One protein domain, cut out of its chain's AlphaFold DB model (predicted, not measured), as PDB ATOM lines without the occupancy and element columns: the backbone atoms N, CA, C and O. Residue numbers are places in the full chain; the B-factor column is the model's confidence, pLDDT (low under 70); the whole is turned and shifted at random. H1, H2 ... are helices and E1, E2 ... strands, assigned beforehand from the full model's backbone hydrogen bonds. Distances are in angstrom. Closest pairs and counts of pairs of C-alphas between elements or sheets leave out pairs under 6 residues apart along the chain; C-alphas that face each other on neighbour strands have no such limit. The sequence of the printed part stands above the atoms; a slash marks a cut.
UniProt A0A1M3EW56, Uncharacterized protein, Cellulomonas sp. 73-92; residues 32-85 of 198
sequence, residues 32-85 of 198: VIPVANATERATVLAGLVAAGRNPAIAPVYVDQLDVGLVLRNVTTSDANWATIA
ATOM      1  N   VAL A  32      27.978 -45.700   3.131       64.31
ATOM      2  CA  VAL A  32      26.568 -45.698   2.730       64.31
ATOM      3  C   VAL A  32      25.783 -46.631   3.642       64.31
ATOM      4  O   VAL A  32      26.091 -47.819   3.717       64.31
ATOM      5  N   ILE A  33      24.768 -46.098   4.324       71.31
ATOM      6  CA  ILE A  33      23.962 -46.858   5.287       71.31
ATOM      7  C   ILE A  33      22.707 -47.383   4.572       71.31
ATOM      8  O   ILE A  33      21.901 -46.568   4.124       71.31
ATOM      9  N   PRO A  34      22.509 -48.703   4.432       73.94
ATOM     10  CA  PRO A  34      21.267 -49.236   3.885       73.94
ATOM     11  C   PRO A  34      20.126 -49.058   4.894       73.94
ATOM     12  O   PRO A  34      20.312 -49.288   6.087       73.94
ATOM     13  N   VAL A  35      18.940 -48.679   4.422       75.62
ATOM     14  CA  VAL A  35      17.716 -48.579   5.231       75.62
ATOM     15  C   VAL A  35      16.525 -49.135   4.455       75.62
ATOM     16  O   VAL A  35      16.440 -49.018   3.230       75.62
ATOM     17  N   ALA A  36      15.563 -49.717   5.155       75.62
ATOM     18  CA  ALA A  36      14.383 -50.306   4.538       75.62
ATOM     19  C   ALA A  36      13.303 -49.274   4.185       75.62
ATOM     20  O   ALA A  36      12.458 -49.557   3.344       75.62
ATOM     21  N   ASN A  37      13.262 -48.112   4.852       78.06
ATOM     22  CA  ASN A  37      12.205 -47.112   4.654       78.06
ATOM     23  C   ASN A  37      12.548 -45.731   5.251       78.06
ATOM     24  O   ASN A  37      13.571 -45.528   5.913       78.06
ATOM     25  N   ALA A  38      11.635 -44.777   5.049       80.69
ATOM     26  CA  ALA A  38      11.764 -43.390   5.488       80.69
ATOM     27  C   ALA A  38      11.753 -43.206   7.019       80.69
ATOM     28  O   ALA A  38      12.238 -42.191   7.520       80.69
ATOM     29  N   THR A  39      11.217 -44.164   7.774       82.50
ATOM     30  CA  THR A  39      11.237 -44.131   9.245       82.50
ATOM     31  C   THR A  39      12.605 -44.558   9.770       82.50
ATOM     32  O   THR A  39      13.163 -43.936  10.678       82.50
ATOM     33  N   GLU A  40      13.187 -45.586   9.155       81.75
ATOM     34  CA  GLU A  40      14.512 -46.085   9.510       81.75
ATOM     35  C   GLU A  40      15.601 -45.054   9.191       81.75
ATOM     36  O   GLU A  40      16.424 -44.765  10.060       81.75
ATOM     37  N   ARG A  41      15.544 -44.378   8.030       81.50
ATOM     38  CA  ARG A  41      16.497 -43.288   7.730       81.50
ATOM     39  C   ARG A  41      16.448 -42.164   8.769       81.50
ATOM     40  O   ARG A  41      17.491 -41.651   9.161       81.50
ATOM     41  N   ALA A  42      15.252 -41.783   9.229       80.75
ATOM     42  CA  ALA A  42      15.090 -40.712  10.211       80.75
ATOM     43  C   ALA A  42      15.694 -41.110  11.564       80.75
ATOM     44  O   ALA A  42      16.375 -40.307  12.199       80.75
ATOM     45  N   THR A  43      15.511 -42.373  11.958       83.00
ATOM     46  CA  THR A  43      16.120 -42.946  13.167       83.00
ATOM     47  C   THR A  43      17.645 -42.968  13.070       83.00
ATOM     48  O   THR A  43      18.326 -42.574  14.017       83.00
ATOM     49  N   VAL A  44      18.190 -43.360  11.913       79.25
ATOM     50  CA  VAL A  44      19.639 -43.351  11.650       79.25
ATOM     51  C   VAL A  44      20.211 -41.939  11.766       79.25
ATOM     52  O   VAL A  44      21.215 -41.742  12.450       79.25
ATOM     53  N   LEU A  45      19.566 -40.940  11.157       81.69
ATOM     54  CA  LEU A  45      20.014 -39.549  11.252       81.69
ATOM     55  C   LEU A  45      19.979 -39.038  12.694       81.69
ATOM     56  O   LEU A  45      20.966 -38.470  13.153       81.69
ATOM     57  N   ALA A  46      18.893 -39.294  13.429       80.81
ATOM     58  CA  ALA A  46      18.782 -38.903  14.832       80.81
ATOM     59  C   ALA A  46      19.877 -39.548  15.698       80.81
ATOM     60  O   ALA A  46      20.485 -38.872  16.527       80.81
ATOM     61  N   GLY A  47      20.179 -40.832  15.470       80.06
ATOM     62  CA  GLY A  47      21.264 -41.537  16.155       80.06
ATOM     63  C   GLY A  47      22.645 -40.954  15.842       80.06
ATOM     64  O   GLY A  47      23.450 -40.757  16.750       80.06
ATOM     65  N   LEU A  48      22.912 -40.621  14.577       76.12
ATOM     66  CA  LEU A  48      24.181 -40.023  14.153       76.12
ATOM     67  C   LEU A  48      24.367 -38.599  14.693       76.12
ATOM     68  O   LEU A  48      25.461 -38.267  15.149       76.12
ATOM     69  N   VAL A  49      23.311 -37.780  14.692       79.50
ATOM     70  CA  VAL A  49      23.333 -36.427  15.277       79.50
ATOM     71  C   VAL A  49      23.543 -36.500  16.790       79.50
ATOM     72  O   VAL A  49      24.388 -35.784  17.324       79.50
ATOM     73  N   ALA A  50      22.864 -37.423  17.480       75.88
ATOM     74  CA  ALA A  50      23.078 -37.668  18.909       75.88
ATOM     75  C   ALA A  50      24.506 -38.156  19.221       75.88
ATOM     76  O   ALA A  50      25.047 -37.842  20.281       75.88
ATOM     77  N   ALA A  51      25.140 -38.870  18.287       73.88
ATOM     78  CA  ALA A  51      26.544 -39.278  18.362       73.88
ATOM     79  C   ALA A  51      27.540 -38.162  17.969       73.88
ATOM     80  O   ALA A  51      28.748 -38.399  17.945       73.88
ATOM     81  N   GLY A  52      27.061 -36.949  17.670       78.12
ATOM     82  CA  GLY A  52      27.890 -35.778  17.378       78.12
ATOM     83  C   GLY A  52      28.246 -35.581  15.901       78.12
ATOM     84  O   GLY A  52      29.055 -34.706  15.585       78.12
ATOM     85  N   ARG A  53      27.661 -36.351  14.974       78.50
ATOM     86  CA  ARG A  53      27.829 -36.104  13.533       78.50
ATOM     87  C   ARG A  53      26.991 -34.895  13.125       78.50
ATOM     88  O   ARG A  53      25.783 -34.904  13.310       78.50
ATOM     89  N   ASN A  54      27.626 -33.886  12.528       82.69
ATOM     90  CA  ASN A  54      26.944 -32.717  11.971       82.69
ATOM     91  C   ASN A  54      26.713 -32.902  10.456       82.69
ATOM     92  O   ASN A  54      27.681 -32.798   9.694       82.69
ATOM     93  N   PRO A  55      25.468 -33.123   9.993       81.44
ATOM     94  CA  PRO A  55      25.156 -33.335   8.579       81.44
ATOM     95  C   PRO A  55      25.546 -32.162   7.673       81.44
ATOM     96  O   PRO A  55      25.847 -32.375   6.501       81.44
ATOM     97  N   ALA A  56      25.598 -30.935   8.201       82.62
ATOM     98  CA  ALA A  56      25.959 -29.748   7.422       82.62
ATOM     99  C   ALA A  56      27.438 -29.725   6.999       82.62
ATOM    100  O   ALA A  56      27.784 -29.080   6.013       82.62
ATOM    101  N   ILE A  57      28.306 -30.423   7.737       79.19
ATOM    102  CA  ILE A  57      29.756 -30.480   7.483       79.19
ATOM    103  C   ILE A  57      30.172 -31.881   7.010       79.19
ATOM    104  O   ILE A  57      31.110 -32.024   6.230       79.19
ATOM    105  N   ALA A  58      29.452 -32.916   7.442       80.31
ATOM    106  CA  ALA A  58      29.658 -34.304   7.054       80.31
ATOM    107  C   ALA A  58      28.318 -34.925   6.623       80.31
ATOM    108  O   ALA A  58      27.640 -35.540   7.458       80.31
ATOM    109  N   PRO A  59      27.940 -34.791   5.333       83.44
ATOM    110  CA  PRO A  59      26.678 -35.303   4.819       83.44
ATOM    111  C   PRO A  59      26.477 -36.781   5.145       83.44
ATOM    112  O   PRO A  59      27.432 -37.568   5.223       83.44
ATOM    113  N   VAL A  60      25.219 -37.156   5.344       81.50
ATOM    114  CA  VAL A  60      24.828 -38.543   5.599       81.50
ATOM    115  C   VAL A  60      24.212 -39.100   4.323       81.50
ATOM    116  O   VAL A  60      23.233 -38.544   3.821       81.50
ATOM    117  N   TYR A  61      24.799 -40.184   3.811       80.31
ATOM    118  CA  TYR A  61      24.307 -40.922   2.652       80.31
ATOM    119  C   TYR A  61      23.652 -42.221   3.100       80.31
ATOM    120  O   TYR A  61      24.241 -43.015   3.837       80.31
ATOM    121  N   VAL A  62      22.432 -42.427   2.627       78.06
ATOM    122  CA  VAL A  62      21.611 -43.583   2.958       78.06
ATOM    123  C   VAL A  62      21.057 -44.177   1.674       78.06
ATOM    124  O   VAL A  62      20.536 -43.441   0.842       78.06
ATOM    125  N   ASP A  63      21.140 -45.493   1.526       79.81
ATOM    126  CA  ASP A  63      20.479 -46.214   0.440       79.81
ATOM    127  C   ASP A  63      19.159 -46.768   0.971       79.81
ATOM    128  O   ASP A  63      19.136 -47.696   1.780       79.81
ATOM    129  N   GLN A  64      18.051 -46.178   0.540       75.06
ATOM    130  CA  GLN A  64      16.712 -46.570   0.943       75.06
ATOM    131  C   GLN A  64      16.086 -47.514  -0.077       75.06
ATOM    132  O   GLN A  64      15.990 -47.189  -1.260       75.06
ATOM    133  N   LEU A  65      15.615 -48.668   0.391       68.50
ATOM    134  CA  LEU A  65      14.915 -49.644  -0.437       68.50
ATOM    135  C   LEU A  65      13.404 -49.360  -0.469       68.50
ATOM    136  O   LEU A  65      12.607 -50.094   0.112       68.50
ATOM    137  N   ASP A  66      12.995 -48.300  -1.161       63.66
ATOM    138  CA  ASP A  66      11.575 -47.975  -1.326       63.66
ATOM    139  C   ASP A  66      10.993 -48.652  -2.567       63.66
ATOM    140  O   ASP A  66      11.462 -48.457  -3.687       63.66
ATOM    141  N   VAL A  67       9.910 -49.415  -2.383       54.84
ATOM    142  CA  VAL A  67       9.076 -49.948  -3.481       54.84
ATOM    143  C   VAL A  67       9.894 -50.713  -4.548       54.84
ATOM    144  O   VAL A  67       9.617 -50.647  -5.741       54.84
ATOM    145  N   GLY A  68      10.931 -51.446  -4.123       56.88
ATOM    146  CA  GLY A  68      11.785 -52.250  -5.011       56.88
ATOM    147  C   GLY A  68      12.856 -51.466  -5.782       56.88
ATOM    148  O   GLY A  68      13.560 -52.059  -6.601       56.88
ATOM    149  N   LEU A  69      13.012 -50.166  -5.519       57.31
ATOM    150  CA  LEU A  69      14.100 -49.331  -6.026       57.31
ATOM    151  C   LEU A  69      15.048 -48.966  -4.879       57.31
ATOM    152  O   LEU A  69      14.610 -48.638  -3.781       57.31
ATOM    153  N   VAL A  70      16.356 -48.989  -5.146       66.25
ATOM    154  CA  VAL A  70      17.343 -48.372  -4.249       66.25
ATOM    155  C   VAL A  70      17.386 -46.885  -4.589       66.25
ATOM    156  O   VAL A  70      17.838 -46.503  -5.672       66.25
ATOM    157  N   LEU A  71      16.883 -46.049  -3.691       70.25
ATOM    158  CA  LEU A  71      17.009 -44.599  -3.759       70.25
ATOM    159  C   LEU A  71      18.174 -44.180  -2.877       70.25
ATOM    160  O   LEU A  71      18.219 -44.538  -1.703       70.25
ATOM    161  N   ARG A  72      19.112 -43.412  -3.427       78.31
ATOM    162  CA  ARG A  72      20.165 -42.833  -2.603       78.31
ATOM    163  C   ARG A  72      19.667 -41.511  -2.051       78.31
ATOM    164  O   ARG A  72      19.294 -40.615  -2.796       78.31
ATOM    165  N   ASN A  73      19.646 -41.379  -0.741       80.81
ATOM    166  CA  ASN A  73      19.202 -40.195  -0.035       80.81
ATOM    167  C   ASN A  73      20.409 -39.530   0.620       80.81
ATOM    168  O   ASN A  73      21.265 -40.193   1.206       80.81
ATOM    169  N   VAL A  74      20.476 -38.209   0.511       84.81
ATOM    170  CA  VAL A  74      21.479 -37.388   1.178       84.81
ATOM    171  C   VAL A  74      20.783 -36.375   2.064       84.81
ATOM    172  O   VAL A  74      19.757 -35.801   1.698       84.81
ATOM    173  N   THR A  75      21.351 -36.140   3.235       84.50
ATOM    174  CA  THR A  75      20.977 -34.999   4.060       84.50
ATOM    175  C   THR A  75      22.209 -34.193   4.436       84.50
ATOM    176  O   THR A  75      23.258 -34.743   4.780       84.50
ATOM    177  N   THR A  76      22.056 -32.874   4.356       82.94
ATOM    178  CA  THR A  76      22.999 -31.870   4.860       82.94
ATOM    179  C   THR A  76      22.427 -31.116   6.064       82.94
ATOM    180  O   THR A  76      22.939 -30.071   6.456       82.94
ATOM    181  N   SER A  77      21.336 -31.618   6.647       79.69
ATOM    182  CA  SER A  77      20.658 -31.016   7.798       79.69
ATOM    183  C   SER A  77      20.102 -32.082   8.745       79.69
ATOM    184  O   SER A  77      20.076 -33.269   8.421       79.69
ATOM    185  N   ASP A  78      19.582 -31.659   9.891       69.81
ATOM    186  CA  ASP A  78      19.016 -32.579  10.885       69.81
ATOM    187  C   ASP A  78      17.566 -33.001  10.565       69.81
ATOM    188  O   ASP A  78      16.954 -33.742  11.332       69.81
ATOM    189  N   ALA A  79      16.995 -32.540   9.440       69.75
ATOM    190  CA  ALA A  79      15.576 -32.747   9.125       69.75
ATOM    191  C   ALA A  79      15.256 -33.009   7.640       69.75
ATOM    192  O   ALA A  79      14.341 -33.778   7.342       69.75
ATOM    193  N   ASN A  80      15.981 -32.396   6.699       81.44
ATOM    194  CA  ASN A  80      15.617 -32.419   5.280       81.44
ATOM    195  C   ASN A  80      16.444 -33.426   4.483       81.44
ATOM    196  O   ASN A  80      17.662 -33.307   4.389       81.44
ATOM    197  N   TRP A  81      15.754 -34.359   3.828       82.69
ATOM    198  CA  TRP A  81      16.360 -35.340   2.934       82.69
ATOM    199  C   TRP A  81      16.174 -34.928   1.478       82.69
ATOM    200  O   TRP A  81      15.049 -34.709   1.030       82.69
ATOM    201  N   ALA A  82      17.269 -34.900   0.726       82.75
ATOM    202  CA  ALA A  82      17.243 -34.865  -0.725       82.75
ATOM    203  C   ALA A  82      17.405 -36.292  -1.255       82.75
ATOM    204  O   ALA A  82      18.362 -36.993  -0.922       82.75
ATOM    205  N   THR A  83      16.473 -36.742  -2.088       78.75
ATOM    206  CA  THR A  83      16.692 -37.951  -2.882       78.75
ATOM    207  C   THR A  83      17.656 -37.593  -4.004       78.75
ATOM    208  O   THR A  83      17.351 -36.746  -4.843       78.75
ATOM    209  N   ILE A  84      18.814 -38.242  -4.034       72.38
ATOM    210  CA  ILE A  84      19.647 -38.320  -5.228       72.38
ATOM    211  C   ILE A  84      18.850 -39.192  -6.192       72.38
ATOM    212  O   ILE A  84      18.823 -40.418  -6.080       72.38
ATOM    213  N   ALA A  85      18.081 -38.532  -7.055       62.28
ATOM    214  CA  ALA A  85      17.198 -39.204  -7.986       62.28
ATOM    215  C   ALA A  85      18.028 -40.126  -8.884       62.28
ATOM    216  O   ALA A  85      18.767 -39.670  -9.756       62.28
TER     217      ALA A  85
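What this domain is: This is residues 32 to 85 of the 198 residues of an uncharacterized protein of Cellulomonas sp. 73-92 (UniProt A0A1M3EW56). A small twisted sheet of four strands makes a wall, with one helix, H1, packed along one of its faces over E2 and no named helix on the other. The long hairpin of E2 and E3 lies in the middle of the sheet, with the short strands E1 and E4 at its edges. The printed part has 54 residues, in the order E1, H1, E2, E3, E4; the sheet is mixed, ordered E1, E2, E3, E4, and the class is mixed, helices and strands. The whole is compact, with a radius of gyration of the C-alphas of 10.4 A, yet elongated, spanning 32 by 18 by 17 A.

Where its parts are: In the sheet, E2 is residues 60 to 66, 17.7 A long, and E3 is residues 69 to 75, 18.8 A long. E1, residues 33 to 35, begins at C-alpha 33 (23.962, -46.858, 5.287). E4, residues 81 to 84, ends at C-alpha 84 (19.647, -38.320, -5.228). H1, residues 38 to 50, is 18.5 A long and begins at C-alpha 38 (11.764, -43.390, 5.488).

How they stand to each other: E2, E3 and E4 form a meander, each strand the antiparallel neighbour of the one before. In the hairpin of E2 and E3, N 64 and O 71 are within hydrogen-bond range at 2.8 A; in that of E3 and E4, N 74 and O 82 are at 2.8 A. E1 and E2 are parallel at 29 degrees, with N 35 and O 63 at 2.8 A. E1, H1 and E2 form a strand-helix-strand unit, two parallel neighbour strands with a helix between, its crossover right-handed. H1 is on the sheet at a height of 9.3 A, in two layers, helix and sheet; it runs along the strands, at 11 degrees to E2 on the local plane. The closest C-alphas of H1 and E2 are those of Arg 41 and Val 62, 7.0 A apart. In H1 every O i to N i+4 pair is within hydrogen-bond range. E1 and E4 are apart.

The domain as a whole: The two C-alphas farthest apart, those of Gly 52 and Gly 68, are 32.1 A apart. The sheet is only just strongly twisted, its C-alphas up to 4.5 A off its best plane. The printed part has no cut and no long link. Its mean pLDDT is 76.4, with residues 32, 65 to 70, 78 to 79 and 85 under 70.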